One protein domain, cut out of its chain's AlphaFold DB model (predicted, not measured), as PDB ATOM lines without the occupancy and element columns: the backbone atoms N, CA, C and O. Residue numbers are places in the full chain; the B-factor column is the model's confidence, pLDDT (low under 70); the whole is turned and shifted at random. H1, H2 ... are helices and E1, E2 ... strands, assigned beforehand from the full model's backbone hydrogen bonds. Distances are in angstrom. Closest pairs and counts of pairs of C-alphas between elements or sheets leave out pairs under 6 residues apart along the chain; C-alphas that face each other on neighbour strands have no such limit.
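What this domain is: This is residues 2 to 216 of the 295 residues of an uncharacterized protein of Rhodospirillaceae bacterium (UniProt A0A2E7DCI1). Two parts stand end to end: a group of four helices, H1, H2, H3 and H5, roughly side by side, and a twisted sheet of five strands with H6, H7 and H8 to one side of it and H9 near its edge strand E5. H5 lies where the two parts meet. The printed part has 215 residues, in the order H1 H2 H3 E1 E2 H4 H5 H6 E3 H7 E4 H8 E5 H9. The sheet, E1 E2 E3 E4 E5, is mixed, and the class is mixed, helices and strands. The whole is compact, with a radius of gyration of the C-alphas of 17.2 A and spans of 54 by 36 by 36 A.

How they stand to each other: H1, residues 2 to 11, and H2, residues 16 to 29, form a helical hairpin, closest at the C-alphas of Glu 10 and Ala 16, 5.2 A. H3, residues 39 to 54, forms a second helical hairpin with H2, at a steep tilt of 40 degrees, closest at the C-alphas of Ile 28 and Pro 40, 4.8 A. E1, residues 67 to 69, and E2, residues 77 to 79, are an antiparallel hairpin, with N 68 and O 78 2.9 A apart. H4, residues 99 to 102, is close to but not clearly touching H5, residues 106 to 118, the hub. With residues 39 to 46 alone, H3 touches H5, closest at the C-alphas of Trp 39 and Pro 106, 5.6 A. H1 and H5 only just touch, with 3 pairs of C-alphas within 8 A, closest Ala 11 and Leu 117, 7.6 A. H6, residues 122 to 133, touches H5 only at the corner, closest at the C-alphas of Leu 118 and Gly 124, 4.0 A. E3, residues 139 to 142, is parallel to E2, with N 141 and O 77 2.8 A apart. H7, residues 151 to 162, precedes E4, residues 168 to 173, which is parallel to E3, with N 140 and O 168 2.8 A apart. H8, residues 176 to 184, touches H7, closest at the C-alphas of Lys 151 and Glu 178, 4.6 A. E5, residues 193 to 198, is parallel to E4, with N 194 and O 169 2.9 A apart. H9, residues 205 to 212, touches H8, closest at the C-alphas of Trp 176 and Met 211, 6.9 A. H5, H6, H7 and H9 only graze the sheet. E2, H4 H5 H6, E3 is a strand-helix-strand unit, two parallel neighbour strands with helices between; E3, H7, E4 and E4, H8, E5 are two more, with right-handed crossovers. H4 is too short for an O i to N i+4 pair; in the other helices every such pair is within hydrogen-bond range.

Where its parts are: H1 begins at C-alpha 2, (25.278, -47.546, -32.767). H2 is 19.8 A long, H3 22.7 A, H5 17.8 A, E4 16.7 A and E5 15.7 A. H9 ends at C-alpha 212, (-9.314, -54.203, -17.538).

The domain as a whole: The C-alphas of Gly 33 and Gly 213 are the two farthest apart, 54.3 A. The printed part has no cut. The long links are H3 to E1 and E2 to H4. The mean pLDDT of the printed part is 90.1, and residues 2 to 16 are under 70.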
ATOM      1  N   LYS A   2      24.614 -46.948 -33.950       56.09
ATOM      2  CA  LYS A   2      25.278 -47.546 -32.767       56.09
ATOM      3  C   LYS A   2      25.292 -46.595 -31.554       56.09
ATOM      4  O   LYS A   2      24.740 -46.925 -30.515       56.09
ATOM      5  N   VAL A   3      25.737 -45.358 -31.770       53.91
ATOM      6  CA  VAL A   3      25.741 -44.263 -30.779       53.91
ATOM      7  C   VAL A   3      24.344 -43.957 -30.209       53.91
ATOM      8  O   VAL A   3      24.179 -43.697 -29.024       53.91
ATOM      9  N   THR A   4      23.311 -44.038 -31.049       57.59
ATOM     10  CA  THR A   4      21.912 -43.797 -30.673       57.59
ATOM     11  C   THR A   4      21.373 -44.872 -29.726       57.59
ATOM     12  O   THR A   4      20.595 -44.573 -28.826       57.59
ATOM     13  N   LYS A   5      21.798 -46.128 -29.926       60.50
ATOM     14  CA  LYS A   5      21.457 -47.258 -29.054       60.50
ATOM     15  C   LYS A   5      22.244 -47.221 -27.744       60.50
ATOM     16  O   LYS A   5      21.656 -47.494 -26.707       60.50
ATOM     17  N   GLU A   6      23.527 -46.865 -27.782       61.16
ATOM     18  CA  GLU A   6      24.369 -46.714 -26.583       61.16
ATOM     19  C   GLU A   6      23.801 -45.652 -25.635       61.16
ATOM     20  O   GLU A   6      23.510 -45.952 -24.481       61.16
ATOM     21  N   LEU A   7      23.514 -44.454 -26.154       59.53
ATOM     22  CA  LEU A   7      22.967 -43.364 -25.347       59.53
ATOM     23  C   LEU A   7      21.562 -43.684 -24.818       59.53
ATOM     24  O   LEU A   7      21.221 -43.322 -23.694       59.53
ATOM     25  N   ALA A   8      20.760 -44.414 -25.599       57.50
ATOM     26  CA  ALA A   8      19.500 -44.938 -25.105       57.50
ATOM     27  C   ALA A   8      19.733 -45.896 -23.920       57.50
ATOM     28  O   ALA A   8      19.209 -45.683 -22.837       57.50
ATOM     29  N   LEU A   9      20.571 -46.919 -24.060       58.38
ATOM     30  CA  LEU A   9      20.828 -47.876 -22.974       58.38
ATOM     31  C   LEU A   9      21.397 -47.222 -21.700       58.38
ATOM     32  O   LEU A   9      21.218 -47.741 -20.597       58.38
ATOM     33  N   GLU A  10      22.073 -46.083 -21.830       58.94
ATOM     34  CA  GLU A  10      22.594 -45.301 -20.709       58.94
ATOM     35  C   GLU A  10      21.523 -44.461 -20.008       58.94
ATOM     36  O   GLU A  10      21.499 -44.458 -18.778       58.94
ATOM     37  N   ALA A  11      20.595 -43.846 -20.754       55.56
ATOM     38  CA  ALA A  11      19.559 -42.948 -20.229       55.56
ATOM     39  C   ALA A  11      18.555 -43.610 -19.251       55.56
ATOM     40  O   ALA A  11      17.846 -42.926 -18.515       55.56
ATOM     41  N   GLY A  12      18.490 -44.946 -19.224       55.59
ATOM     42  CA  GLY A  12      17.559 -45.712 -18.387       55.59
ATOM     43  C   GLY A  12      18.017 -46.022 -16.952       55.59
ATOM     44  O   GLY A  12      17.261 -46.666 -16.234       55.59
ATOM     45  N   ARG A  13      19.229 -45.629 -16.528       59.50
ATOM     46  CA  ARG A  13      19.798 -45.965 -15.198       59.50
ATOM     47  C   ARG A  13      19.833 -44.746 -14.261       59.50
ATOM     48  O   ARG A  13      19.882 -43.626 -14.741       59.50
ATOM     49  N   GLU A  14      19.863 -44.927 -12.939       49.50
ATOM     50  CA  GLU A  14      19.910 -43.801 -11.971       49.50
ATOM     51  C   GLU A  14      21.162 -42.901 -12.105       49.50
ATOM     52  O   GLU A  14      21.144 -41.741 -11.711       49.50
ATOM     53  N   LEU A  15      22.213 -43.384 -12.776       52.03
ATOM     54  CA  LEU A  15      23.424 -42.627 -13.142       52.03
ATOM     55  C   LEU A  15      23.463 -42.233 -14.635       52.03
ATOM     56  O   LEU A  15      24.523 -41.965 -15.202       52.03
ATOM     57  N   ALA A  16      22.302 -42.232 -15.294       63.97
ATOM     58  CA  ALA A  16      22.125 -41.965 -16.719       63.97
ATOM     59  C   ALA A  16      22.684 -40.620 -17.174       63.97
ATOM     60  O   ALA A  16      23.246 -40.527 -18.260       63.97
ATOM     61  N   TRP A  17      22.506 -39.571 -16.374       71.19
ATOM     62  CA  TRP A  17      22.716 -38.201 -16.836       71.19
ATOM     63  C   TRP A  17      24.198 -37.872 -17.053       71.19
ATOM     64  O   TRP A  17      24.525 -37.237 -18.054       71.19
ATOM     65  N   PHE A  18      25.100 -38.368 -16.196       75.56
ATOM     66  CA  PHE A  18      26.546 -38.212 -16.381       75.56
ATOM     67  C   PHE A  18      26.992 -38.856 -17.698       75.56
ATOM     68  O   PHE A  18      27.615 -38.201 -18.531       75.56
ATOM     69  N   LYS A  19      26.545 -40.091 -17.953       80.38
ATOM     70  CA  LYS A  19      26.819 -40.797 -19.212       80.38
ATOM     71  C   LYS A  19      26.171 -40.120 -20.417       80.38
ATOM     72  O   LYS A  19      26.794 -40.001 -21.466       80.38
ATOM     73  N   CYS A  20      24.952 -39.598 -20.274       82.38
ATOM     74  CA  CYS A  20      24.314 -38.808 -21.326       82.38
ATOM     75  C   CYS A  20      25.126 -37.552 -21.661       82.38
ATOM     76  O   CYS A  20      25.236 -37.224 -22.841       82.38
ATOM     77  N   LYS A  21      25.719 -36.873 -20.669       88.44
ATOM     78  CA  LYS A  21      26.616 -35.735 -20.904       88.44
ATOM     79  C   LYS A  21      27.909 -36.145 -21.588       88.44
ATOM     80  O   LYS A  21      28.268 -35.521 -22.578       88.44
ATOM     81  N   GLU A  22      28.596 -37.169 -21.087       88.06
ATOM     82  CA  GLU A  22      29.834 -37.671 -21.697       88.06
ATOM     83  C   GLU A  22      29.599 -38.083 -23.149       88.06
ATOM     84  O   GLU A  22      30.304 -37.642 -24.057       88.06
ATOM     85  N   THR A  23      28.539 -38.852 -23.395       86.50
ATOM     86  CA  THR A  23      28.189 -39.285 -24.741       86.50
ATOM     87  C   THR A  23      27.764 -38.099 -25.615       86.50
ATOM     88  O   THR A  23      28.146 -38.054 -26.784       86.50
ATOM     89  N   ALA A  24      27.042 -37.106 -25.080       89.81
ATOM     90  CA  ALA A  24      26.736 -35.874 -25.809       89.81
ATOM     91  C   ALA A  24      28.013 -35.111 -26.199       89.81
ATOM     92  O   ALA A  24      28.153 -34.751 -27.368       89.81
ATOM     93  N   ARG A  25      28.960 -34.923 -25.269       92.62
ATOM     94  CA  ARG A  25      30.256 -34.265 -25.519       92.62
ATOM     95  C   ARG A  25      31.050 -34.990 -26.593       92.62
ATOM     96  O   ARG A  25      31.372 -34.379 -27.605       92.62
ATOM     97  N   ARG A  26      31.202 -36.309 -26.470       90.75
ATOM     98  CA  ARG A  26      31.874 -37.152 -27.469       90.75
ATOM     99  C   ARG A  26      31.278 -36.995 -28.871       90.75
ATOM    100  O   ARG A  26      32.011 -36.930 -29.855       90.75
ATOM    101  N   ILE A  27      29.947 -36.931 -28.988       88.00
ATOM    102  CA  ILE A  27      29.269 -36.739 -30.284       88.00
ATOM    103  C   ILE A  27      29.520 -35.339 -30.849       88.00
ATOM    104  O   ILE A  27      29.688 -35.196 -32.060       88.00
ATOM    105  N   ILE A  28      29.525 -34.318 -29.992       91.31
ATOM    106  CA  ILE A  28      29.800 -32.933 -30.384       91.31
ATOM    107  C   ILE A  28      31.257 -32.793 -30.842       91.31
ATOM    108  O   ILE A  28      31.498 -32.246 -31.913       91.31
ATOM    109  N   GLU A  29      32.207 -33.337 -30.082       92.25
ATOM    110  CA  GLU A  29      33.647 -33.321 -30.374       92.25
ATOM    111  C   GLU A  29      33.986 -34.075 -31.661       92.25
ATOM    112  O   GLU A  29      34.798 -33.612 -32.455       92.25
ATOM    113  N   SER A  30      33.307 -35.197 -31.921       89.44
ATOM    114  CA  SER A  30      33.501 -35.967 -33.158       89.44
ATOM    115  C   SER A  30      32.991 -35.239 -34.410       89.44
ATOM    116  O   SER A  30      33.295 -35.660 -35.524       89.44
ATOM    117  N   ASN A  31      32.164 -34.195 -34.263       87.50
ATOM    118  CA  ASN A  31      31.641 -33.417 -35.387       87.50
ATOM    119  C   ASN A  31      31.271 -31.976 -34.955       87.50
ATOM    120  O   ASN A  31      30.085 -31.633 -34.829       87.50
ATOM    121  N   PRO A  32      32.276 -31.108 -34.739       82.06
ATOM    122  CA  PRO A  32      32.074 -29.793 -34.134       82.06
ATOM    123  C   PRO A  32      31.250 -28.846 -35.019       82.06
ATOM    124  O   PRO A  32      30.480 -28.039 -34.496       82.06
ATOM    125  N   GLY A  33      31.318 -28.999 -36.349       82.62
ATOM    126  CA  GLY A  33      30.632 -28.155 -37.340       82.62
ATOM    127  C   GLY A  33      29.151 -28.474 -37.588       82.62
ATOM    128  O   GLY A  33      28.538 -27.883 -38.473       82.62
ATOM    129  N   GLY A  34      28.540 -29.405 -36.844       83.75
ATOM    130  CA  GLY A  34      27.155 -29.820 -37.098       83.75
ATOM    131  C   GLY A  34      26.127 -28.679 -36.988       83.75
ATOM    132  O   GLY A  34      26.087 -27.949 -35.994       83.75
ATOM    133  N   SER A  35      25.242 -28.561 -37.978       84.50
ATOM    134  CA  SER A  35      24.189 -27.537 -38.046       84.50
ATOM    135  C   SER A  35      23.021 -27.782 -37.075       84.50
ATOM    136  O   SER A  35      22.914 -28.833 -36.429       84.50
ATOM    137  N   VAL A  36      22.103 -26.817 -36.961       78.94
ATOM    138  CA  VAL A  36      20.852 -26.982 -36.202       78.94
ATOM    139  C   VAL A  36      20.024 -28.121 -36.810       78.94
ATOM    140  O   VAL A  36      19.744 -28.129 -38.000       78.94
ATOM    141  N   GLY A  37      19.627 -29.093 -35.983       82.19
ATOM    142  CA  GLY A  37      18.869 -30.276 -36.420       82.19
ATOM    143  C   GLY A  37      19.731 -31.467 -36.856       82.19
ATOM    144  O   GLY A  37      19.194 -32.557 -37.048       82.19
ATOM    145  N   SER A  38      21.055 -31.297 -36.947       91.12
ATOM    146  CA  SER A  38      22.007 -32.410 -37.053       91.12
ATOM    147  C   SER A  38      22.180 -33.132 -35.710       91.12
ATOM    148  O   SER A  38      21.748 -32.639 -34.665       91.12
ATOM    149  N   TRP A  39      22.856 -34.285 -35.717       89.75
ATOM    150  CA  TRP A  39      23.198 -35.015 -34.492       89.75
ATOM    151  C   TRP A  39      23.961 -34.144 -33.473       89.75
ATOM    152  O   TRP A  39      23.444 -33.986 -32.366       89.75
ATOM    153  N   PRO A  40      25.096 -33.496 -33.815       91.62
ATOM    154  CA  PRO A  40      25.766 -32.570 -32.898       91.62
ATOM    155  C   PRO A  40      24.852 -31.445 -32.417       91.62
ATOM    156  O   PRO A  40      24.808 -31.154 -31.227       91.62
ATOM    157  N   GLY A  41      24.056 -30.852 -33.313       93.31
ATOM    158  CA  GLY A  41      23.126 -29.781 -32.953       93.31
ATOM    159  C   GLY A  41      22.080 -30.209 -31.917       93.31
ATOM    160  O   GLY A  41      21.770 -29.447 -31.003       93.31
ATOM    161  N   VAL A  42      21.560 -31.432 -32.027       93.25
ATOM    162  CA  VAL A  42      20.638 -32.018 -31.045       93.25
ATOM    163  C   VAL A  42      21.330 -32.258 -29.705       93.25
ATOM    164  O   VAL A  42      20.784 -31.878 -28.668       93.25
ATOM    165  N   PHE A  43      22.537 -32.823 -29.712       93.25
ATOM    166  CA  PHE A  43      23.268 -33.112 -28.478       93.25
ATOM    167  C   PHE A  43      23.792 -31.863 -27.770       93.25
ATOM    168  O   PHE A  43      23.779 -31.849 -26.544       93.25
ATOM    169  N   ARG A  44      24.118 -30.775 -28.484       94.69
ATOM    170  CA  ARG A  44      24.400 -29.468 -27.856       94.69
ATOM    171  C   ARG A  44      23.207 -28.959 -27.050       94.69
ATOM    172  O   ARG A  44      23.378 -28.502 -25.926       94.69
ATOM    173  N   LYS A  45      21.987 -29.076 -27.594       94.75
ATOM    174  CA  LYS A  45      20.761 -28.675 -26.879       94.75
ATOM    175  C   LYS A  45      20.517 -29.525 -25.632       94.75
ATOM    176  O   LYS A  45      20.116 -28.988 -24.606       94.75
ATOM    177  N   ILE A  46      20.745 -30.837 -25.726       93.25
ATOM    178  CA  ILE A  46      20.606 -31.755 -24.586       93.25
ATOM    179  C   ILE A  46      21.651 -31.441 -23.516       93.25
ATOM    180  O   ILE A  46      21.293 -31.345 -22.348       93.25
ATOM    181  N   LEU A  47      22.913 -31.247 -23.909       94.00
ATOM    182  CA  LEU A  47      24.000 -30.927 -22.988       94.00
ATOM    183  C   LEU A  47      23.717 -29.624 -22.231       94.00
ATOM    184  O   LEU A  47      23.730 -29.637 -21.007       94.00
ATOM    185  N   ALA A  48      23.340 -28.552 -22.935       94.44
ATOM    186  CA  ALA A  48      22.997 -27.273 -22.307       94.44
ATOM    187  C   ALA A  48      21.819 -27.390 -21.319       94.44
ATOM    188  O   ALA A  48      21.815 -26.772 -20.253       94.44
ATOM    189  N   MET A  49      20.810 -28.204 -21.651       94.56
ATOM    190  CA  MET A  49      19.689 -28.481 -20.749       94.56
ATOM    191  C   MET A  49      20.136 -29.249 -19.500       94.56
ATOM    192  O   MET A  49      19.720 -28.889 -18.403       94.56
ATOM    193  N   LEU A  50      20.970 -30.282 -19.653       91.50
ATOM    194  CA  LEU A  50      21.508 -31.063 -18.532       91.50
ATOM    195  C   LEU A  50      22.369 -30.198 -17.605       91.50
ATOM    196  O   LEU A  50      22.162 -30.213 -16.397       91.50
ATOM    197  N   GLU A  51      23.257 -29.383 -18.174       92.62
ATOM    198  CA  GLU A  51      24.092 -28.447 -17.414       92.62
ATOM    199  C   GLU A  51      23.238 -27.435 -16.640       92.62
ATOM    200  O   GLU A  51      23.531 -27.142 -15.487       92.62
ATOM    201  N   THR A  52      22.124 -26.966 -17.214       92.31
ATOM    202  CA  THR A  52      21.187 -26.097 -16.483       92.31
ATOM    203  C   THR A  52      20.498 -26.842 -15.336       92.31
ATOM    204  O   THR A  52      20.436 -26.317 -14.225       92.31
ATOM    205  N   LEU A  53      20.016 -28.068 -15.573       88.88
ATOM    206  CA  LEU A  53      19.350 -28.886 -14.550       88.88
ATOM    207  C   LEU A  53      20.259 -29.182 -13.348       88.88
ATOM    208  O   LEU A  53      19.775 -29.219 -12.219       88.88
ATOM    209  N   GLU A  54      21.563 -29.350 -13.569       88.38
ATOM    210  CA  GLU A  54      22.558 -29.570 -12.508       88.38
ATOM    211  C   GLU A  54      22.726 -28.380 -11.573       88.38
ATOM    212  O   GLU A  54      23.010 -28.562 -10.393       88.38
ATOM    213  N   THR A  55      22.513 -27.161 -12.070       89.19
ATOM    214  CA  THR A  55      22.570 -25.966 -11.217       89.19
ATOM    215  C   THR A  55      21.377 -25.855 -10.265       89.19
ATOM    216  O   THR A  55      21.345 -24.947  -9.438       89.19
ATOM    217  N   GLY A  56      20.357 -26.712 -10.413       84.31
ATOM    218  CA  GLY A  56      19.092 -26.617  -9.683       84.31
ATOM    219  C   GLY A  56      18.211 -25.436 -10.108       84.31
ATOM    220  O   GLY A  56      17.108 -25.280  -9.587       84.31
ATOM    221  N   LYS A  57      18.663 -24.609 -11.059       87.94
ATOM    222  CA  LYS A  57      17.894 -23.470 -11.563       87.94
ATOM    223  C   LYS A  57      16.713 -23.940 -12.424       87.94
ATOM    224  O   LYS A  57      16.821 -24.952 -13.126       87.94
ATOM    225  N   PRO A  58      15.596 -23.193 -12.436       89.06
ATOM    226  CA  PRO A  58      14.492 -23.468 -13.345       89.06
ATOM    227  C   PRO A  58      14.939 -23.412 -14.811       89.06
ATOM    228  O   PRO A  58      15.639 -22.491 -15.229       89.06
ATOM    229  N   LEU A  59      14.485 -24.369 -15.621       92.38
ATOM    230  CA  LEU A  59      14.626 -24.283 -17.075       92.38
ATOM    231  C   LEU A  59      13.623 -23.267 -17.624       92.38
ATOM    232  O   LEU A  59      12.423 -23.521 -17.579       92.38
ATOM    233  N   GLU A  60      14.082 -22.154 -18.192       91.31
ATOM    234  CA  GLU A  60      13.183 -21.154 -18.794       91.31
ATOM    235  C   GLU A  60      12.450 -21.689 -20.032       91.31
ATOM    236  O   GLU A  60      11.266 -21.422 -20.240       91.31
ATOM    237  N   LYS A  61      13.151 -22.482 -20.852       93.06
ATOM    238  CA  LYS A  61      12.635 -23.051 -22.102       93.06
ATOM    239  C   LYS A  61      13.087 -24.498 -22.278       93.06
ATOM    240  O   LYS A  61      14.199 -24.845 -21.872       93.06
ATOM    241  N   PRO A  62      12.273 -25.352 -22.917       93.62
ATOM    242  CA  PRO A  62      12.672 -26.725 -23.156       93.62
ATOM    243  C   PRO A  62      13.657 -26.803 -24.337       93.62
ATOM    244  O   PRO A  62      13.560 -26.042 -25.302       93.62
ATOM    245  N   ALA A  63      14.586 -27.764 -24.306       94.62
ATOM    246  CA  ALA A  63      15.513 -28.008 -25.421       94.62
ATOM    247  C   ALA A  63      14.785 -28.369 -26.735       94.62
ATOM    248  O   ALA A  63      15.245 -28.054 -27.837       94.62
ATOM    249  N   PHE A  64      13.631 -29.026 -26.605       96.00
ATOM    250  CA  PHE A  64      12.733 -29.440 -27.681       96.00
ATOM    251  C   PHE A  64      11.291 -29.188 -27.249       96.00
ATOM    252  O   PHE A  64      11.012 -29.132 -26.058       96.00
ATOM    253  N   LYS A  65      10.349 -29.085 -28.193       95.50
ATOM    254  CA  LYS A  65       8.920 -29.004 -27.848       95.50
ATOM    255  C   LYS A  65       8.524 -30.205 -26.977       95.50
ATOM    256  O   LYS A  65       8.651 -31.339 -27.441       95.50
ATOM    257  N   VAL A  66       8.034 -29.949 -25.761       97.00
ATOM    258  CA  VAL A  66       7.603 -30.998 -24.818       97.00
ATOM    259  C   VAL A  66       6.408 -31.759 -25.392       97.00
ATOM    260  O   VAL A  66       6.448 -32.986 -25.525       97.00
ATOM    261  N   PHE A  67       5.391 -31.005 -25.819       95.88
ATOM    262  CA  PHE A  67       4.224 -31.499 -26.540       95.88
ATOM    263  C   PHE A  67       4.295 -31.094 -28.014       95.88
ATOM    264  O   PHE A  67       4.663 -29.967 -28.352       95.88
ATOM    265  N   ALA A  68       3.926 -32.008 -28.907       92.38
ATOM    266  CA  ALA A  68       3.846 -31.744 -30.340       92.38
ATOM    267  C   ALA A  68       2.398 -31.877 -30.820       92.38
ATOM    268  O   ALA A  68       1.787 -32.931 -30.619       92.38
ATOM    269  N   LYS A  69       1.867 -30.834 -31.472       89.19
ATOM    270  CA  LYS A  69       0.603 -30.917 -32.217       89.19
ATOM    271  C   LYS A  69       0.853 -31.810 -33.430       89.19
ATOM    272  O   LYS A  69       1.801 -31.572 -34.182       89.19
ATOM    273  N   GLY A  70       0.096 -32.898 -33.537       82.75
ATOM    274  CA  GLY A  70       0.296 -33.867 -34.607       82.75
ATOM    275  C   GLY A  70      -0.227 -33.379 -35.961       82.75
ATOM    276  O   GLY A  70      -0.549 -32.209 -36.151       82.75
ATOM    277  N   ASN A  71      -0.254 -34.285 -36.932       82.69
ATOM    278  CA  ASN A  71      -0.702 -34.014 -38.298       82.69
ATOM    279  C   ASN A  71      -2.159 -34.466 -38.500       82.69
ATOM    280  O   ASN A  71      -2.822 -34.883 -37.556       82.69
ATOM    281  N   SER A  72      -2.647 -34.461 -39.740       78.25
ATOM    282  CA  SER A  72      -3.986 -34.962 -40.094       78.25
ATOM    283  C   SER A  72      -4.290 -36.384 -39.581       78.25
ATOM    284  O   SER A  72      -5.431 -36.686 -39.236       78.25
ATOM    285  N   LYS A  73      -3.273 -37.252 -39.466       81.69
ATOM    286  CA  LYS A  73      -3.399 -38.616 -38.929       81.69
ATOM    287  C   LYS A  73      -3.589 -38.638 -37.413       81.69
ATOM    288  O   LYS A  73      -4.319 -39.482 -36.905       81.69
ATOM    289  N   LEU A  74      -2.931 -37.741 -36.686       85.19
ATOM    290  CA  LEU A  74      -2.993 -37.629 -35.227       85.19
ATOM    291  C   LEU A  74      -3.279 -36.164 -34.858       85.19
ATOM    292  O   LEU A  74      -2.360 -35.475 -34.424       85.19
ATOM    293  N   PRO A  75      -4.511 -35.657 -35.059       88.25
ATOM    294  CA  PRO A  75      -4.812 -34.224 -34.983       88.25
ATOM    295  C   PRO A  75      -5.024 -33.762 -33.534       88.25
ATOM    296  O   PRO A  75      -6.039 -33.168 -33.189       88.25
ATOM    297  N   PHE A  76      -4.086 -34.105 -32.661       90.94
ATOM    298  CA  PHE A  76      -4.097 -33.772 -31.244       90.94
ATOM    299  C   PHE A  76      -2.671 -33.562 -30.742       90.94
ATOM    300  O   PHE A  76      -1.689 -33.932 -31.399       90.94
ATOM    301  N   TRP A  77      -2.555 -32.969 -29.559       95.19
ATOM    302  CA  TRP A  77      -1.281 -32.837 -28.871       95.19
ATOM    303  C   TRP A  77      -0.754 -34.201 -28.454       95.19
ATOM    304  O   TRP A  77      -1.507 -35.131 -28.161       95.19
ATOM    305  N   SER A  78       0.564 -34.337 -28.429       94.81
ATOM    306  CA  SER A  78       1.200 -35.601 -28.109       94.81
ATOM    307  C   SER A  78       2.455 -35.424 -27.279       94.81
ATOM    308  O   SER A  78       3.247 -34.508 -27.507       94.81
ATOM    309  N   PHE A  79       2.639 -36.342 -26.338       96.81
ATOM    310  CA  PHE A  79       3.851 -36.470 -25.544       96.81
ATOM    311  C   PHE A  79       4.543 -37.784 -25.904       96.81
ATOM    312  O   PHE A  79       3.886 -38.811 -26.073       96.81
ATOM    313  N   SER A  80       5.868 -37.758 -26.005       95.38
ATOM    314  CA  SER A  80       6.685 -38.966 -26.150       95.38
ATOM    315  C   SER A  80       7.854 -38.896 -25.179       95.38
ATOM    316  O   SER A  80       8.413 -37.815 -24.993       95.38
ATOM    317  N   SER A  81       8.269 -40.040 -24.653       95.38
ATOM    318  CA  SER A  81       9.555 -40.219 -23.983       95.38
ATOM    319  C   SER A  81      10.354 -41.328 -24.679       95.38
ATOM    320  O   SER A  81      10.032 -41.711 -25.809       95.38
ATOM    321  N   MET A  82      11.431 -41.813 -24.062       92.62
ATOM    322  CA  MET A  82      12.295 -42.803 -24.692       92.62
ATOM    323  C   MET A  82      11.613 -44.168 -24.755       92.62
ATOM    324  O   MET A  82      11.439 -44.853 -23.745       92.62
ATOM    325  N   ALA A  83      11.292 -44.600 -25.974       90.69
ATOM    326  CA  ALA A  83      10.841 -45.962 -26.225       90.69
ATOM    327  C   ALA A  83      11.868 -46.988 -25.736       90.69
ATOM    328  O   ALA A  83      13.072 -46.735 -25.739       90.69
ATOM    329  N   ILE A  84      11.378 -48.171 -25.357       87.50
ATOM    330  CA  ILE A  84      12.149 -49.255 -24.738       87.50
ATOM    331  C   ILE A  84      12.625 -48.898 -23.329       87.50
ATOM    332  O   ILE A  84      12.341 -49.656 -22.414       87.50
ATOM    333  N   LEU A  85      13.293 -47.770 -23.117       86.44
ATOM    334  CA  LEU A  85      13.884 -47.425 -21.822       86.44
ATOM    335  C   LEU A  85      12.840 -47.110 -20.762       86.44
ATOM    336  O   LEU A  85      12.871 -47.695 -19.685       86.44
ATOM    337  N   ASP A  86      11.893 -46.238 -21.100       91.56
ATOM    338  CA  ASP A  86      10.828 -45.816 -20.191       91.56
ATOM    339  C   ASP A  86       9.657 -46.810 -20.185       91.56
ATOM    340  O   ASP A  86       8.594 -46.510 -19.663       91.56
ATOM    341  N   CYS A  87       9.824 -47.993 -20.788       93.00
ATOM    342  CA  CYS A  87       8.773 -48.998 -20.925       93.00
ATOM    343  C   CYS A  87       9.048 -50.207 -20.013       93.00
ATOM    344  O   CYS A  87       9.553 -51.223 -20.512       93.00
ATOM    345  N   PRO A  88       8.738 -50.156 -18.703       93.25
ATOM    346  CA  PRO A  88       8.994 -51.261 -17.777       93.25
ATOM    347  C   PRO A  88       8.159 -52.503 -18.107       93.25
ATOM    348  O   PRO A  88       8.613 -53.627 -17.904       93.25
ATOM    349  N   GLY A  89       6.968 -52.329 -18.683       93.62
ATOM    350  CA  GLY A  89       6.091 -53.429 -19.086       93.62
ATOM    351  C   GLY A  89       6.342 -54.018 -20.476       93.62
ATOM    352  O   GLY A  89       5.583 -54.884 -20.924       93.62
ATOM    353  N   ARG A  90       7.373 -53.554 -21.198       91.62
ATOM    354  CA  ARG A  90       7.688 -54.071 -22.539       91.62
ATOM    355  C   ARG A  90       7.993 -55.570 -22.476       91.62
ATOM    356  O   ARG A  90       8.779 -56.010 -21.642       91.62
ATOM    357  N   GLY A  91       7.386 -56.336 -23.372       90.44
ATOM    358  CA  GLY A  91       7.733 -57.734 -23.601       90.44
ATOM    359  C   GLY A  91       8.214 -57.912 -25.030       90.44
ATOM    360  O   GLY A  91       9.099 -57.197 -25.514       90.44
ATOM    361  N   GLU A  92       7.550 -58.817 -25.732       87.62
ATOM    362  CA  GLU A  92       7.815 -59.140 -27.130       87.62
ATOM    363  C   GLU A  92       7.739 -57.920 -28.063       87.62
ATOM    364  O   GLU A  92       8.477 -57.843 -29.044       87.62
ATOM    365  N   CYS A  93       6.965 -56.886 -27.695       86.25
ATOM    366  CA  CYS A  93       6.896 -55.642 -28.464       86.25
ATOM    367  C   CYS A  93       8.249 -54.942 -28.660       86.25
ATOM    368  O   CYS A  93       8.369 -54.087 -29.535       86.25
ATOM    369  N   SER A  94       9.260 -55.265 -27.852       85.69
ATOM    370  CA  SER A  94      10.618 -54.742 -28.011       85.69
ATOM    371  C   SER A  94      11.265 -55.142 -29.345       85.69
ATOM    372  O   SER A  94      12.034 -54.353 -29.893       85.69
ATOM    373  N   LYS A  95      10.905 -56.303 -29.907       84.94
ATOM    374  CA  LYS A  95      11.447 -56.825 -31.175       84.94
ATOM    375  C   LYS A  95      10.943 -56.057 -32.402       84.94
ATOM    376  O   LYS A  95      11.651 -55.950 -33.397       84.94
ATOM    377  N   TRP A  96       9.745 -55.482 -32.319       83.12
ATOM    378  CA  TRP A  96       9.085 -54.754 -33.414       83.12
ATOM    379  C   TRP A  96       8.639 -53.345 -33.006       83.12
ATOM    380  O   TRP A  96       7.688 -52.790 -33.559       83.12
ATOM    381  N   CYS A  97       9.307 -52.742 -32.020       86.00
ATOM    382  CA  CYS A  97       8.932 -51.429 -31.510       86.00
ATOM    383  C   CYS A  97       9.043 -50.363 -32.611       86.00
ATOM    384  O   CYS A  97      10.137 -49.926 -32.978       86.00
ATOM    385  N   TYR A  98       7.892 -49.922 -33.125       80.50
ATOM    386  CA  TYR A  98       7.815 -48.969 -34.234       80.50
ATOM    387  C   TYR A  98       8.529 -47.646 -33.926       80.50
ATOM    388  O   TYR A  98       9.137 -47.054 -34.817       80.50
ATOM    389  N   SER A  99       8.530 -47.216 -32.661       85.62
ATOM    390  CA  SER A  99       9.211 -46.003 -32.198       85.62
ATOM    391  C   SER A  99      10.705 -45.985 -32.523       85.62
ATOM    392  O   SER A  99      11.251 -44.921 -32.785       85.62
ATOM    393  N   LEU A 100      11.366 -47.144 -32.611       85.69
ATOM    394  CA  LEU A 100      12.782 -47.210 -32.982       85.69
ATOM    395  C   LEU A 100      13.031 -46.775 -34.435       85.69
ATOM    396  O   LEU A 100      14.115 -46.285 -34.752       85.69
ATOM    397  N   LYS A 101      12.030 -46.881 -35.323       85.75
ATOM    398  CA  LYS A 101      12.136 -46.386 -36.707       85.75
ATOM    399  C   LYS A 101      12.263 -44.858 -36.749       85.75
ATOM    400  O   LYS A 101      12.876 -44.339 -37.683       85.75
ATOM    401  N   SER A 102      11.721 -44.135 -35.761       84.31
ATOM    402  CA  SER A 102      11.795 -42.667 -35.707       84.31
ATOM    403  C   SER A 102      13.161 -42.155 -35.241       84.31
ATOM    404  O   SER A 102      13.540 -41.040 -35.593       84.31
ATOM    405  N   TRP A 103      13.957 -42.986 -34.555       86.50
ATOM    406  CA  TRP A 103      15.276 -42.617 -34.019       86.50
ATOM    407  C   TRP A 103      16.339 -42.346 -35.091       86.50
ATOM    408  O   TRP A 103      17.427 -41.877 -34.774       86.50
ATOM    409  N   ARG A 104      16.037 -42.593 -36.371       87.00
ATOM    410  CA  ARG A 104      16.861 -42.110 -37.492       87.00
ATOM    411  C   ARG A 104      16.799 -40.590 -37.668       87.00
ATOM    412  O   ARG A 104      17.687 -40.023 -38.292       87.00
ATOM    413  N   ASN A 105      15.752 -39.943 -37.150       89.75
ATOM    414  CA  ASN A 105      15.591 -38.496 -37.181       89.75
ATOM    415  C   ASN A 105      16.141 -37.884 -35.872       89.75
ATOM    416  O   ASN A 105      15.594 -38.175 -34.802       89.75
ATOM    417  N   PRO A 106      17.173 -37.019 -35.935       90.75
ATOM    418  CA  PRO A 106      17.794 -36.444 -34.743       90.75
ATOM    419  C   PRO A 106      16.811 -35.692 -33.843       90.75
ATOM    420  O   PRO A 106      16.857 -35.844 -32.628       90.75
ATOM    421  N   ASN A 107      15.889 -34.913 -34.416       91.75
ATOM    422  CA  ASN A 107      14.930 -34.126 -33.636       91.75
ATOM    423  C   ASN A 107      13.885 -35.009 -32.944       91.75
ATOM    424  O   ASN A 107      13.467 -34.701 -31.827       91.75
ATOM    425  N   ALA A 108      13.469 -36.109 -33.582       90.81
ATOM    426  CA  ALA A 108      12.554 -37.067 -32.968       90.81
ATOM    427  C   ALA A 108      13.196 -37.732 -31.741       90.81
ATOM    428  O   ALA A 108      12.584 -37.733 -30.671       90.81
ATOM    429  N   LEU A 109      14.442 -38.212 -31.872       91.56
ATOM    430  CA  LEU A 109      15.191 -38.748 -30.732       91.56
ATOM    431  C   LEU A 109      15.424 -37.669 -29.671       91.56
ATOM    432  O   LEU A 109      15.150 -37.902 -28.500       91.56
ATOM    433  N   GLY A 110      15.899 -36.489 -30.075       93.44
ATOM    434  CA  GLY A 110      16.214 -35.386 -29.172       93.44
ATOM    435  C   GLY A 110      15.028 -34.991 -28.298       93.44
ATOM    436  O   GLY A 110      15.190 -34.813 -27.094       93.44
ATOM    437  N   ARG A 111      13.817 -34.949 -28.869       94.88
ATOM    438  CA  ARG A 111      12.579 -34.716 -28.113       94.88
ATOM    439  C   ARG A 111      12.276 -35.839 -27.120       94.88
ATOM    440  O   ARG A 111      12.004 -35.545 -25.963       94.88
ATOM    441  N   GLN A 112      12.323 -37.101 -27.552       94.19
ATOM    442  CA  GLN A 112      12.044 -38.250 -26.678       94.19
ATOM    443  C   GLN A 112      13.030 -38.334 -25.509       94.19
ATOM    444  O   GLN A 112      12.617 -38.502 -24.364       94.19
ATOM    445  N   LEU A 113      14.320 -38.163 -25.797       93.25
ATOM    446  CA  LEU A 113      15.394 -38.156 -24.814       93.25
ATOM    447  C   LEU A 113      15.267 -36.978 -23.852       93.25
ATOM    448  O   LEU A 113      15.329 -37.175 -22.644       93.25
ATOM    449  N   SER A 114      15.039 -35.772 -24.378       95.00
ATOM    450  CA  SER A 114      14.829 -34.580 -23.557       95.00
ATOM    451  C   SER A 114      13.663 -34.772 -22.590       95.00
ATOM    452  O   SER A 114      13.842 -34.650 -21.385       95.00
ATOM    453  N   ASN A 115      12.500 -35.196 -23.087       96.88
ATOM    454  CA  ASN A 115      11.332 -35.465 -22.251       96.88
ATOM    455  C   ASN A 115      11.593 -36.563 -21.207       96.88
ATOM    456  O   ASN A 115      11.174 -36.428 -20.061       96.88
ATOM    457  N   SER A 116      12.302 -37.631 -21.579       94.56
ATOM    458  CA  SER A 116      12.686 -38.712 -20.664       94.56
ATOM    459  C   SER A 116      13.572 -38.207 -19.516       94.56
ATOM    460  O   SER A 116      13.334 -38.541 -18.355       94.56
ATOM    461  N   LEU A 117      14.547 -37.347 -19.819       91.94
ATOM    462  CA  LEU A 117      15.408 -36.711 -18.820       91.94
ATOM    463  C   LEU A 117      14.616 -35.725 -17.950       91.94
ATOM    464  O   LEU A 117      14.695 -35.791 -16.730       91.94
ATOM    465  N   LEU A 118      13.780 -34.870 -18.546       94.56
ATOM    466  CA  LEU A 118      12.948 -33.909 -17.812       94.56
ATOM    467  C   LEU A 118      12.028 -34.594 -16.788       94.56
ATOM    468  O   LEU A 118      11.896 -34.103 -15.671       94.56
ATOM    469  N   LEU A 119      11.447 -35.754 -17.118       94.69
ATOM    470  CA  LEU A 119      10.604 -36.529 -16.193       94.69
ATOM    471  C   LEU A 119      11.351 -37.045 -14.949       94.69
ATOM    472  O   LEU A 119      10.705 -37.385 -13.952       94.69
ATOM    473  N   ARG A 120      12.687 -37.094 -14.982       90.38
ATOM    474  CA  ARG A 120      13.543 -37.557 -13.878       90.38
ATOM    475  C   ARG A 120      14.016 -36.429 -12.957       90.38
ATOM    476  O   ARG A 120      14.590 -36.718 -11.916       90.38
ATOM    477  N   HIS A 121      13.740 -35.166 -13.291       89.56
ATOM    478  CA  HIS A 121      14.151 -34.005 -12.495       89.56
ATOM    479  C   HIS A 121      12.950 -33.165 -12.051       89.56
ATOM    480  O   HIS A 121      12.025 -32.939 -12.828       89.56
ATOM    481  N   ALA A 122      12.986 -32.630 -10.827       90.94
ATOM    482  CA  ALA A 122      11.922 -31.765 -10.305       90.94
ATOM    483  C   ALA A 122      11.713 -30.511 -11.176       90.94
ATOM    484  O   ALA A 122      10.605 -30.280 -11.657       90.94
ATOM    485  N   ALA A 123      12.790 -29.777 -11.488       92.56
ATOM    486  CA  ALA A 123      12.745 -28.621 -12.392       92.56
ATOM    487  C   ALA A 123      12.280 -28.997 -13.815       92.56
ATOM    488  O   ALA A 123      11.622 -28.212 -14.499       92.56
ATOM    489  N   GLY A 124      12.586 -30.221 -14.260       94.81
ATOM    490  CA  GLY A 124      12.122 -30.742 -15.544       94.81
ATOM    491  C   GLY A 124      10.621 -31.041 -15.558       94.81
ATOM    492  O   GLY A 124       9.927 -30.666 -16.502       94.81
ATOM    493  N   ARG A 125      10.092 -31.646 -14.489       96.06
ATOM    494  CA  ARG A 125       8.649 -31.851 -14.292       96.06
ATOM    495  C   ARG A 125       7.899 -30.529 -14.212       96.06
ATOM    496  O   ARG A 125       6.838 -30.406 -14.814       96.06
ATOM    497  N   GLU A 126       8.459 -29.531 -13.536       96.38
ATOM    498  CA  GLU A 126       7.871 -28.191 -13.482       96.38
ATOM    499  C   GLU A 126       7.774 -27.565 -14.881       96.38
ATOM    500  O   GLU A 126       6.716 -27.072 -15.272       96.38
ATOM    501  N   LEU A 127       8.838 -27.668 -15.685       97.44
ATOM    502  CA  LEU A 127       8.818 -27.234 -17.081       97.44
ATOM    503  C   LEU A 127       7.738 -27.967 -17.892       97.44
ATOM    504  O   LEU A 127       6.981 -27.315 -18.609       97.44
ATOM    505  N   ILE A 128       7.613 -29.295 -17.763       98.12
ATOM    506  CA  ILE A 128       6.555 -30.052 -18.455       98.12
ATOM    507  C   ILE A 128       5.165 -29.586 -18.005       98.12
ATOM    508  O   ILE A 128       4.293 -29.408 -18.852       98.12
ATOM    509  N   ALA A 129       4.954 -29.351 -16.707       98.19
ATOM    510  CA  ALA A 129       3.684 -28.861 -16.180       98.19
ATOM    511  C   ALA A 129       3.326 -27.475 -16.744       98.19
ATOM    512  O   ALA A 129       2.185 -27.261 -17.158       98.19
ATOM    513  N   ARG A 130       4.300 -26.558 -16.851       97.44
ATOM    514  CA  ARG A 130       4.099 -25.248 -17.493       97.44
ATOM    515  C   ARG A 130       3.757 -25.379 -18.974       97.44
ATOM    516  O   ARG A 130       2.867 -24.683 -19.450       97.44
ATOM    517  N   GLU A 131       4.419 -26.273 -19.706       97.38
ATOM    518  CA  GLU A 131       4.085 -26.531 -21.114       97.38
ATOM    519  C   GLU A 131       2.710 -27.197 -21.274       97.38
ATOM    520  O   GLU A 131       1.985 -26.884 -22.214       97.38
ATOM    521  N   PHE A 132       2.311 -28.064 -20.341       97.31
ATOM    522  CA  PHE A 132       0.987 -28.688 -20.326       97.31
ATOM    523  C   PHE A 132      -0.119 -27.663 -20.041       97.31
ATOM    524  O   PHE A 132      -1.184 -27.707 -20.653       97.31
ATOM    525  N   ALA A 133       0.142 -26.693 -19.161       96.25
ATOM    526  CA  ALA A 133      -0.802 -25.628 -18.842       96.25
ATOM    527  C   ALA A 133      -1.122 -24.719 -20.043       96.25
ATOM    528  O   ALA A 133      -2.223 -24.169 -20.093       96.25
ATOM    529  N   LYS A 134      -0.190 -24.601 -21.001       94.88
ATOM    530  CA  LYS A 134      -0.334 -23.822 -22.245       94.88
ATOM    531  C   LYS A 134      -1.170 -24.522 -23.317       94.88
ATOM    532  O   LYS A 134      -1.484 -23.897 -24.327       94.88
ATOM    533  N   LEU A 135      -1.480 -25.809 -23.153       93.94
ATOM    534  CA  LEU A 135      -2.256 -26.537 -24.148       93.94
ATOM    535  C   LEU A 135      -3.689 -25.997 -24.201       93.94
ATOM    536  O   LEU A 135      -4.316 -25.725 -23.175       93.94
ATOM    537  N   GLU A 136      -4.204 -25.867 -25.420       85.31
ATOM    538  CA  GLU A 136      -5.609 -25.552 -25.685       85.31
ATOM    539  C   GLU A 136      -6.521 -26.661 -25.118       85.31
ATOM    540  O   GLU A 136      -6.051 -27.752 -24.788       85.31
ATOM    541  N   THR A 137      -7.837 -26.423 -25.026       76.31
ATOM    542  CA  THR A 137      -8.851 -27.392 -24.535       76.31
ATOM    543  C   THR A 137      -9.088 -28.574 -25.498       76.31
ATOM    544  O   THR A 137     -10.215 -29.010 -25.731       76.31
ATOM    545  N   GLU A 138      -8.021 -29.051 -26.128       82.62
ATOM    546  CA  GLU A 138      -7.981 -30.147 -27.079       82.62
ATOM    547  C   GLU A 138      -7.708 -31.487 -26.368       82.62
ATOM    548  O   GLU A 138      -7.708 -31.627 -25.143       82.62
ATOM    549  N   THR A 139      -7.503 -32.518 -27.181       92.31
ATOM    550  CA  THR A 139      -7.082 -33.846 -26.745       92.31
ATOM    551  C   THR A 139      -5.557 -33.930 -26.662       92.31
ATOM    552  O   THR A 139      -4.853 -33.377 -27.510       92.31
ATOM    553  N   VAL A 140      -5.044 -34.688 -25.691       95.88
ATOM    554  CA  VAL A 140      -3.635 -35.081 -25.584       95.88
ATOM    555  C   VAL A 140      -3.513 -36.601 -25.633       95.88
ATOM    556  O   VAL A 140      -4.093 -37.317 -24.816       95.88
ATOM    557  N   ARG A 141      -2.692 -37.111 -26.554       95.75
ATOM    558  CA  ARG A 141      -2.205 -38.491 -26.508       95.75
ATOM    559  C   ARG A 141      -0.910 -38.550 -25.708       95.75
ATOM    560  O   ARG A 141       0.153 -38.146 -26.187       95.75
ATOM    561  N   LEU A 142      -1.003 -39.087 -24.502       96.81
ATOM    562  CA  LEU A 142       0.138 -39.330 -23.639       96.81
ATOM    563  C   LEU A 142       0.873 -40.605 -24.078       96.81
ATOM    564  O   LEU A 142       0.240 -41.624 -24.353       96.81
ATOM    565  N   TYR A 143       2.202 -40.519 -24.164       95.50
ATOM    566  CA  TYR A 143       3.103 -41.580 -24.631       95.50
ATOM    567  C   TYR A 143       2.737 -42.138 -26.016       95.50
ATOM    568  O   TYR A 143       2.250 -43.256 -26.180       95.50
ATOM    569  N   VAL A 144       2.999 -41.350 -27.065       92.69
ATOM    570  CA  VAL A 144       3.081 -41.906 -28.432       92.69
ATOM    571  C   VAL A 144       4.252 -42.880 -28.533       92.69
ATOM    572  O   VAL A 144       4.113 -43.939 -29.139       92.69
ATOM    573  N   ASP A 145       5.369 -42.514 -27.905       92.56
ATOM    574  CA  ASP A 145       6.541 -43.352 -27.682       92.56
ATOM    575  C   ASP A 145       6.913 -43.297 -26.195       92.56
ATOM    576  O   ASP A 145       6.654 -42.286 -25.534       92.56
ATOM    577  N   GLY A 146       7.552 -44.354 -25.693       94.50
ATOM    578  CA  GLY A 146       7.821 -44.502 -24.263       94.50
ATOM    579  C   GLY A 146       6.620 -45.062 -23.501       94.50
ATOM    580  O   GLY A 146       5.657 -45.536 -24.103       94.50
ATOM    581  N   ASP A 147       6.713 -45.058 -22.178       96.75
ATOM    582  CA  ASP A 147       5.632 -45.415 -21.258       96.75
ATOM    583  C   ASP A 147       5.893 -44.737 -19.899       96.75
ATOM    584  O   ASP A 147       6.866 -43.991 -19.736       96.75
ATOM    585  N   PHE A 148       5.039 -44.995 -18.911       97.31
ATOM    586  CA  PHE A 148       5.302 -44.602 -17.531       97.31
ATOM    587  C   PHE A 148       6.476 -45.417 -16.981       97.31
ATOM    588  O   PHE A 148       6.370 -46.636 -16.844       97.31
ATOM    589  N   HIS A 149       7.587 -44.753 -16.658       94.38
ATOM    590  CA  HIS A 149       8.822 -45.437 -16.259       94.38
ATOM    591  C   HIS A 149       8.849 -45.855 -14.779       94.38
ATOM    592  O   HIS A 149       9.739 -46.600 -14.375       94.38
ATOM    593  N   SER A 150       7.931 -45.331 -13.962       95.62
ATOM    594  CA  SER A 150       7.761 -45.698 -12.554       95.62
ATOM    595  C   SER A 150       6.366 -45.323 -12.047       95.62
ATOM    596  O   SER A 150       5.634 -44.560 -12.689       95.62
ATOM    597  N   LYS A 151       6.008 -45.819 -10.859       97.25
ATOM    598  CA  LYS A 151       4.757 -45.474 -10.170       97.25
ATOM    599  C   LYS A 151       4.685 -43.988  -9.814       97.25
ATOM    600  O   LYS A 151       3.636 -43.369  -9.959       97.25
ATOM    601  N   GLU A 152       5.796 -43.390  -9.396       96.94
ATOM    602  CA  GLU A 152       5.896 -41.969  -9.043       96.94
ATOM    603  C   GLU A 152       5.684 -41.097 -10.280       96.94
ATOM    604  O   GLU A 152       5.008 -40.071 -10.217       96.94
ATOM    605  N   ASN A 153       6.229 -41.523 -11.425       97.06
ATOM    606  CA  ASN A 153       5.996 -40.866 -12.704       97.06
ATOM    607  C   ASN A 153       4.526 -40.961 -13.140       97.06
ATOM    608  O   ASN A 153       3.961 -39.963 -13.588       97.06
ATOM    609  N   LEU A 154       3.900 -42.129 -12.966       98.56
ATOM    610  CA  LEU A 154       2.470 -42.315 -13.205       98.56
ATOM    611  C   LEU A 154       1.624 -41.396 -12.314       98.56
ATOM    612  O   LEU A 154       0.805 -40.641 -12.833       98.56
ATOM    613  N   ARG A 155       1.849 -41.417 -10.994       98.69
ATOM    614  CA  ARG A 155       1.140 -40.570 -10.023       98.69
ATOM    615  C   ARG A 155       1.254 -39.092 -10.392       98.69
ATOM    616  O   ARG A 155       0.233 -38.426 -10.524       98.69
ATOM    617  N   TRP A 156       2.472 -38.617 -10.657       98.62
ATOM    618  CA  TRP A 156       2.718 -37.230 -11.054       98.62
ATOM    619  C   TRP A 156       1.927 -36.825 -12.308       98.62
ATOM    620  O   TRP A 156       1.303 -35.764 -12.325       98.62
ATOM    621  N   TRP A 157       1.898 -37.677 -13.339       98.62
ATOM    622  CA  TRP A 157       1.083 -37.420 -14.529       98.62
ATOM    623  C   TRP A 157      -0.403 -37.347 -14.203       98.62
ATOM    624  O   TRP A 157      -1.080 -36.437 -14.672       98.62
ATOM    625  N   MET A 158      -0.918 -38.292 -13.416       98.75
ATOM    626  CA  MET A 158      -2.335 -38.320 -13.061       98.75
ATOM    627  C   MET A 158      -2.743 -37.088 -12.247       98.75
ATOM    628  O   MET A 158      -3.813 -36.530 -12.487       98.75
ATOM    629  N   ASP A 159      -1.880 -36.615 -11.346       98.56
ATOM    630  CA  ASP A 159      -2.103 -35.384 -10.584       98.56
ATOM    631  C   ASP A 159      -2.087 -34.141 -11.493       98.56
ATOM    632  O   ASP A 159      -2.970 -33.284 -11.386       98.56
ATOM    633  N   LEU A 160      -1.151 -34.070 -12.448       98.50
ATOM    634  CA  LEU A 160      -1.095 -32.997 -13.446       98.50
ATOM    635  C   LEU A 160      -2.317 -32.998 -14.378       98.50
ATOM    636  O   LEU A 160      -2.852 -31.945 -14.708       98.50
ATOM    637  N   ILE A 161      -2.785 -34.171 -14.802       98.50
ATOM    638  CA  ILE A 161      -3.981 -34.290 -15.644       98.50
ATOM    639  C   ILE A 161      -5.222 -33.842 -14.863       98.50
ATOM    640  O   ILE A 161      -6.051 -33.104 -15.402       98.50
ATOM    641  N   ARG A 162      -5.321 -34.216 -13.579       97.94
ATOM    642  CA  ARG A 162      -6.426 -33.818 -12.695       97.94
ATOM    643  C   ARG A 162      -6.537 -32.303 -12.540       97.94
ATOM    644  O   ARG A 162      -7.647 -31.786 -12.480       97.94
ATOM    645  N   SER A 163      -5.412 -31.585 -12.503       97.12
ATOM    646  CA  SER A 163      -5.416 -30.121 -12.356       97.12
ATOM    647  C   SER A 163      -5.926 -29.380 -13.601       97.12
ATOM    648  O   SER A 163      -6.204 -28.182 -13.541       97.12
ATOM    649  N   ARG A 164      -6.098 -30.077 -14.734       95.88
ATOM    650  CA  ARG A 164      -6.575 -29.517 -16.008       95.88
ATOM    651  C   ARG A 164      -7.767 -30.316 -16.557       95.88
ATOM    652  O   ARG A 164      -7.660 -30.892 -17.640       95.88
ATOM    653  N   PRO A 165      -8.937 -30.297 -15.886       94.75
ATOM    654  CA  PRO A 165     -10.106 -31.086 -16.295       94.75
ATOM    655  C   PRO A 165     -10.635 -30.739 -17.700       94.75
ATOM    656  O   PRO A 165     -11.333 -31.541 -18.313       94.75
ATOM    657  N   SER A 166     -10.283 -29.564 -18.235       93.88
ATOM    658  CA  SER A 166     -10.630 -29.125 -19.592       93.88
ATOM    659  C   SER A 166      -9.834 -29.813 -20.709       93.88
ATOM    660  O   SER A 166     -10.168 -29.635 -21.878       93.88
ATOM    661  N   VAL A 167      -8.764 -30.544 -20.383       95.25
ATOM    662  CA  VAL A 167      -7.918 -31.252 -21.353       95.25
ATOM    663  C   VAL A 167      -8.239 -32.739 -21.280       95.25
ATOM    664  O   VAL A 167      -8.057 -33.365 -20.236       95.25
ATOM    665  N   ALA A 168      -8.706 -33.317 -22.387       95.62
ATOM    666  CA  ALA A 168      -8.972 -34.752 -22.466       95.62
ATOM    667  C   ALA A 168      -7.674 -35.500 -22.782       95.62
ATOM    668  O   ALA A 168      -7.047 -35.250 -23.812       95.62
ATOM    669  N   VAL A 169      -7.266 -36.432 -21.927       97.69
ATOM    670  CA  VAL A 169      -6.001 -37.154 -22.073       97.69
ATOM    671  C   VAL A 169      -6.261 -38.644 -22.233       97.69
ATOM    672  O   VAL A 169      -7.124 -39.228 -21.588       97.69
ATOM    673  N   TYR A 170      -5.504 -39.296 -23.104       97.69
ATOM    674  CA  TYR A 170      -5.539 -40.747 -23.222       97.69
ATOM    675  C   TYR A 170      -4.157 -41.291 -23.552       97.69
ATOM    676  O   TYR A 170      -3.317 -40.588 -24.111       97.69
ATOM    677  N   GLY A 171      -3.914 -42.555 -23.233       97.00
ATOM    678  CA  GLY A 171      -2.638 -43.199 -23.524       97.00
ATOM    679  C   GLY A 171      -2.770 -44.690 -23.757       97.00
ATOM    680  O   GLY A 171      -3.820 -45.290 -23.513       97.00
ATOM    681  N   TYR A 172      -1.680 -45.276 -24.237       96.00
ATOM    682  CA  TYR A 172      -1.495 -46.719 -24.295       96.00
ATOM    683  C   TYR A 172      -0.388 -47.073 -23.326       96.00
ATOM    684  O   TYR A 172       0.662 -46.441 -23.374       96.00
ATOM    685  N   SER A 173      -0.602 -48.077 -22.482       96.81
ATOM    686  CA  SER A 173       0.429 -48.477 -21.530       96.81
ATOM    687  C   SER A 173       0.548 -49.988 -21.408       96.81
ATOM    688  O   SER A 173      -0.397 -50.750 -21.662       96.81
ATOM    689  N   LYS A 174       1.760 -50.400 -21.054       95.62
ATOM    690  CA  LYS A 174       2.138 -51.725 -20.573       95.62
ATOM    691  C   LYS A 174       2.656 -51.680 -19.140       95.62
ATOM    692  O   LYS A 174       2.882 -52.752 -18.597       95.62
ATOM    693  N   SER A 175       2.837 -50.502 -18.541       97.00
ATOM    694  CA  SER A 175       3.286 -50.280 -17.156       97.00
ATOM    695  C   SER A 175       2.227 -50.706 -16.125       97.00
ATOM    696  O   SER A 175       1.787 -49.942 -15.273       97.00
ATOM    697  N   TRP A 176       1.718 -51.932 -16.255       97.50
ATOM    698  CA  TRP A 176       0.563 -52.434 -15.513       97.50
ATOM    699  C   TRP A 176       0.863 -52.601 -14.028       97.50
ATOM    700  O   TRP A 176      -0.017 -52.377 -13.206       97.50
ATOM    701  N   VAL A 177       2.107 -52.930 -13.673       98.00
ATOM    702  CA  VAL A 177       2.539 -53.004 -12.271       98.00
ATOM    703  C   VAL A 177       2.407 -51.638 -11.602       98.00
ATOM    704  O   VAL A 177       1.893 -51.548 -10.492       98.00
ATOM    705  N   GLU A 178       2.801 -50.571 -12.294       98.25
ATOM    706  CA  GLU A 178       2.708 -49.198 -11.812       98.25
ATOM    707  C   GLU A 178       1.243 -48.785 -11.608       98.25
ATOM    708  O   GLU A 178       0.903 -48.231 -10.562       98.25
ATOM    709  N   PHE A 179       0.359 -49.114 -12.561       98.56
ATOM    710  CA  PHE A 179      -1.081 -48.848 -12.450       98.56
ATOM    711  C   PHE A 179      -1.741 -49.612 -11.300       98.56
ATOM    712  O   PHE A 179      -2.471 -49.011 -10.512       98.56
ATOM    713  N   LEU A 180      -1.486 -50.918 -11.185       98.38
ATOM    714  CA  LEU A 180      -2.063 -51.744 -10.123       98.38
ATOM    715  C   LEU A 180      -1.538 -51.333  -8.751       98.38
ATOM    716  O   LEU A 180      -2.330 -51.173  -7.828       98.38
ATOM    717  N   SER A 181      -0.229 -51.102  -8.622       98.25
ATOM    718  CA  SER A 181       0.360 -50.653  -7.360       98.25
ATOM    719  C   SER A 181      -0.236 -49.324  -6.913       98.25
ATOM    720  O   SER A 181      -0.580 -49.191  -5.744       98.25
ATOM    721  N   LEU A 182      -0.404 -48.364  -7.827       98.44
ATOM    722  CA  LEU A 182      -1.019 -47.083  -7.497       98.44
ATOM    723  C   LEU A 182      -2.504 -47.237  -7.130       98.44
ATOM    724  O   LEU A 182      -2.979 -46.588  -6.204       98.44
ATOM    725  N   HIS A 183      -3.243 -48.114  -7.816       98.25
ATOM    726  CA  HIS A 183      -4.647 -48.374  -7.496       98.25
ATOM    727  C   HIS A 183      -4.836 -48.977  -6.099       98.25
ATOM    728  O   HIS A 183      -5.726 -48.547  -5.371       98.25
ATOM    729  N   LEU A 184      -3.988 -49.940  -5.722       97.94
ATOM    730  CA  LEU A 184      -4.034 -50.605  -4.417       97.94
ATOM    731  C   LEU A 184      -3.764 -49.646  -3.246       97.94
ATOM    732  O   LEU A 184      -4.200 -49.910  -2.133       97.94
ATOM    733  N   GLU A 185      -3.117 -48.505  -3.498       98.00
ATOM    734  CA  GLU A 185      -2.953 -47.412  -2.527       98.00
ATOM    735  C   GLU A 185      -4.224 -46.551  -2.360       98.00
ATOM    736  O   GLU A 185      -4.184 -45.510  -1.707       98.00
ATOM    737  N   GLY A 186      -5.348 -46.927  -2.981       97.94
ATOM    738  CA  GLY A 186      -6.592 -46.152  -2.945       97.94
ATOM    739  C   GLY A 186      -6.567 -44.912  -3.841       97.94
ATOM    740  O   GLY A 186      -7.338 -43.972  -3.634       97.94
ATOM    741  N   PHE A 187      -5.676 -44.866  -4.838       98.19
ATOM    742  CA  PHE A 187      -5.555 -43.701  -5.709       98.19
ATOM    743  C   PHE A 187      -6.832 -43.452  -6.523       98.19
ATOM    744  O   PHE A 187      -7.339 -44.334  -7.220       98.19
ATOM    745  N   THR A 188      -7.315 -42.208  -6.482       97.75
ATOM    746  CA  THR A 188      -8.470 -41.762  -7.269       97.75
ATOM    747  C   THR A 188      -8.020 -41.277  -8.644       97.75
ATOM    748  O   THR A 188      -7.343 -40.254  -8.774       97.75
ATOM    749  N   TRP A 189      -8.408 -42.003  -9.687       98.31
ATOM    750  CA  TRP A 189      -8.044 -41.688 -11.068       98.31
ATOM    751  C   TRP A 189      -8.716 -40.394 -11.568       98.31
ATOM    752  O   TRP A 189      -9.888 -40.166 -11.268       98.31
ATOM    753  N   PRO A 190      -8.012 -39.538 -12.334       98.19
ATOM    754  CA  PRO A 190      -8.621 -38.357 -12.940       98.19
ATOM    755  C   PRO A 190      -9.661 -38.753 -13.998       98.19
ATOM    756  O   PRO A 190      -9.399 -39.606 -14.847       98.19
ATOM    757  N   SER A 191     -10.828 -38.102 -13.984       97.12
ATOM    758  CA  SER A 191     -11.936 -38.398 -14.909       97.12
ATOM    759  C   SER A 191     -11.634 -38.052 -16.371       97.12
ATOM    760  O   SER A 191     -12.306 -38.538 -17.277       97.12
ATOM    761  N   ASN A 192     -10.621 -37.219 -16.612       97.25
ATOM    762  CA  ASN A 192     -10.170 -36.790 -17.932       97.25
ATOM    763  C   ASN A 192      -8.949 -37.576 -18.447       97.25
ATOM    764  O   ASN A 192      -8.310 -37.121 -19.395       97.25
ATOM    765  N   TYR A 193      -8.625 -38.742 -17.866       98.31
ATOM    766  CA  TYR A 193      -7.630 -39.674 -18.412       98.31
ATOM    767  C   TYR A 193      -8.236 -41.034 -18.775       98.31
ATOM    768  O   TYR A 193      -8.919 -41.656 -17.964       98.31
ATOM    769  N   LEU A 194      -7.918 -41.532 -19.975       98.38
ATOM    770  CA  LEU A 194      -8.344 -42.850 -20.452       98.38
ATOM    771  C   LEU A 194      -7.163 -43.746 -20.838       98.38
ATOM    772  O   LEU A 194      -6.396 -43.453 -21.764       98.38
ATOM    773  N   LEU A 195      -7.057 -44.893 -20.168       98.44
ATOM    774  CA  LEU A 195      -6.047 -45.906 -20.446       98.44
ATOM    775  C   LEU A 195      -6.532 -46.925 -21.485       98.44
ATOM    776  O   LEU A 195      -7.606 -47.516 -21.368       98.44
ATOM    777  N   ASN A 196      -5.682 -47.188 -22.475       98.00
ATOM    778  CA  ASN A 196      -5.830 -48.274 -23.433       98.00
ATOM    779  C   ASN A 196      -4.768 -49.356 -23.154       98.00
ATOM    780  O   ASN A 196      -3.566 -49.087 -23.232       98.00
ATOM    781  N   LEU A 197      -5.185 -50.591 -22.875       96.62
ATOM    782  CA  LEU A 197      -4.269 -51.717 -22.675       96.62
ATOM    783  C   LEU A 197      -3.693 -52.156 -24.017       96.62
ATOM    784  O   LEU A 197      -4.425 -52.582 -24.911       96.62
ATOM    785  N   SER A 198      -2.377 -52.038 -24.172       88.94
ATOM    786  CA  SER A 198      -1.703 -52.363 -25.431       88.94
ATOM    787  C   SER A 198      -1.140 -53.786 -25.440       88.94
ATOM    788  O   SER A 198      -0.591 -54.258 -24.448       88.94
ATOM    789  N   GLY A 199      -1.242 -54.476 -26.580       86.81
ATOM    790  CA  GLY A 199      -0.676 -55.821 -26.763       86.81
ATOM    791  C   GLY A 199       0.861 -55.871 -26.738       86.81
ATOM    792  O   GLY A 199       1.524 -54.862 -26.991       86.81
ATOM    793  N   GLY A 200       1.429 -57.051 -26.457       86.19
ATOM    794  CA  GLY A 200       2.881 -57.307 -26.440       86.19
ATOM    795  C   GLY A 200       3.599 -56.945 -25.131       86.19
ATOM    796  O   GLY A 200       4.794 -56.639 -25.155       86.19
ATOM    797  N   SER A 201       2.871 -56.899 -24.011       91.44
ATOM    798  CA  SER A 201       3.430 -56.771 -22.659       91.44
ATOM    799  C   SER A 201       4.170 -58.040 -22.227       91.44
ATOM    800  O   SER A 201       3.911 -59.117 -22.751       91.44
ATOM    801  N   ARG A 202       5.065 -57.918 -21.239       94.62
ATOM    802  CA  ARG A 202       5.688 -59.078 -20.561       94.62
ATOM    803  C   ARG A 202       4.797 -59.720 -19.492       94.62
ATOM    804  O   ARG A 202       5.154 -60.740 -18.916       94.62
ATOM    805  N   HIS A 203       3.696 -59.058 -19.160       95.44
ATOM    806  CA  HIS A 203       2.815 -59.437 -18.066       95.44
ATOM    807  C   HIS A 203       1.853 -60.560 -18.472       95.44
ATOM    808  O   HIS A 203       1.442 -60.597 -19.636       95.44
ATOM    809  N   PRO A 204       1.473 -61.436 -17.526       94.81
ATOM    810  CA  PRO A 204       0.549 -62.531 -17.788       94.81
ATOM    811  C   PRO A 204      -0.869 -62.023 -18.077       94.81
ATOM    812  O   PRO A 204      -1.252 -60.920 -17.680       94.81
ATOM    813  N   GLU A 205      -1.674 -62.871 -18.715       93.31
ATOM    814  CA  GLU A 205      -3.059 -62.550 -19.076       93.31
ATOM    815  C   GLU A 205      -3.945 -62.279 -17.850       93.31
ATOM    816  O   GLU A 205      -4.790 -61.390 -17.877       93.31
ATOM    817  N   SER A 206      -3.693 -62.948 -16.721       96.00
ATOM    818  CA  SER A 206      -4.390 -62.668 -15.458       96.00
ATOM    819  C   SER A 206      -4.245 -61.206 -15.018       96.00
ATOM    820  O   SER A 206      -5.213 -60.590 -14.580       96.00
ATOM    821  N   MET A 207      -3.066 -60.604 -15.209       96.69
ATOM    822  CA  MET A 207      -2.841 -59.192 -14.895       96.69
ATOM    823  C   MET A 207      -3.632 -58.275 -15.832       96.69
ATOM    824  O   MET A 207      -4.144 -57.246 -15.396       96.69
ATOM    825  N   ARG A 208      -3.779 -58.653 -17.105       95.06
ATOM    826  CA  ARG A 208      -4.605 -57.914 -18.065       95.06
ATOM    827  C   ARG A 208      -6.076 -57.901 -17.649       95.06
ATOM    828  O   ARG A 208      -6.721 -56.860 -17.772       95.06
ATOM    829  N   VAL A 209      -6.599 -59.024 -17.148       95.31
ATOM    830  CA  VAL A 209      -7.981 -59.116 -16.643       95.31
ATOM    831  C   VAL A 209      -8.194 -58.124 -15.501       95.31
ATOM    832  O   VAL A 209      -9.121 -57.321 -15.560       95.31
ATOM    833  N   VAL A 210      -7.284 -58.092 -14.522       97.38
ATOM    834  CA  VAL A 210      -7.353 -57.133 -13.403       97.38
ATOM    835  C   VAL A 210      -7.237 -55.688 -13.902       97.38
ATOM    836  O   VAL A 210      -8.045 -54.838 -13.540       97.38
ATOM    837  N   MET A 211      -6.284 -55.408 -14.797       97.69
ATOM    838  CA  MET A 211      -6.112 -54.084 -15.408       97.69
ATOM    839  C   MET A 211      -7.366 -53.603 -16.143       97.69
ATOM    840  O   MET A 211      -7.681 -52.413 -16.112       97.69
ATOM    841  N   SER A 212      -8.084 -54.512 -16.800       96.56
ATOM    842  CA  SER A 212      -9.314 -54.203 -17.538       96.56
ATOM    843  C   SER A 212     -10.450 -53.752 -16.621       96.56
ATOM    844  O   SER A 212     -11.308 -52.995 -17.064       96.56
ATOM    845  N   GLY A 213     -10.430 -54.174 -15.353       96.81
ATOM    846  CA  GLY A 213     -11.393 -53.766 -14.332       96.81
ATOM    847  C   GLY A 213     -11.101 -52.413 -13.678       96.81
ATOM    848  O   GLY A 213     -11.946 -51.912 -12.939       96.81
ATOM    849  N   LEU A 214      -9.939 -51.794 -13.927       97.94
ATOM    850  CA  LEU A 214      -9.625 -50.498 -13.319       97.94
ATOM    851  C   LEU A 214     -10.535 -49.383 -13.871       97.94
ATOM    852  O   LEU A 214     -10.719 -49.303 -15.089       97.94
ATOM    853  N   PRO A 215     -11.004 -48.432 -13.035       97.00
ATOM    854  CA  PRO A 215     -11.841 -47.313 -13.490       97.00
ATOM    855  C   PRO A 215     -11.199 -46.462 -14.595       97.00
ATOM    856  O   PRO A 215     -11.875 -45.946 -15.484       97.00
ATOM    857  N   VAL A 216      -9.870 -46.356 -14.583       97.94
ATOM    858  CA  VAL A 216      -9.094 -45.619 -15.588       97.94
ATOM    859  C   VAL A 216      -9.044 -46.315 -16.955       97.94
ATOM    860  O   VAL A 216      -8.754 -45.684 -17.973       97.94
TER     861      VAL A 216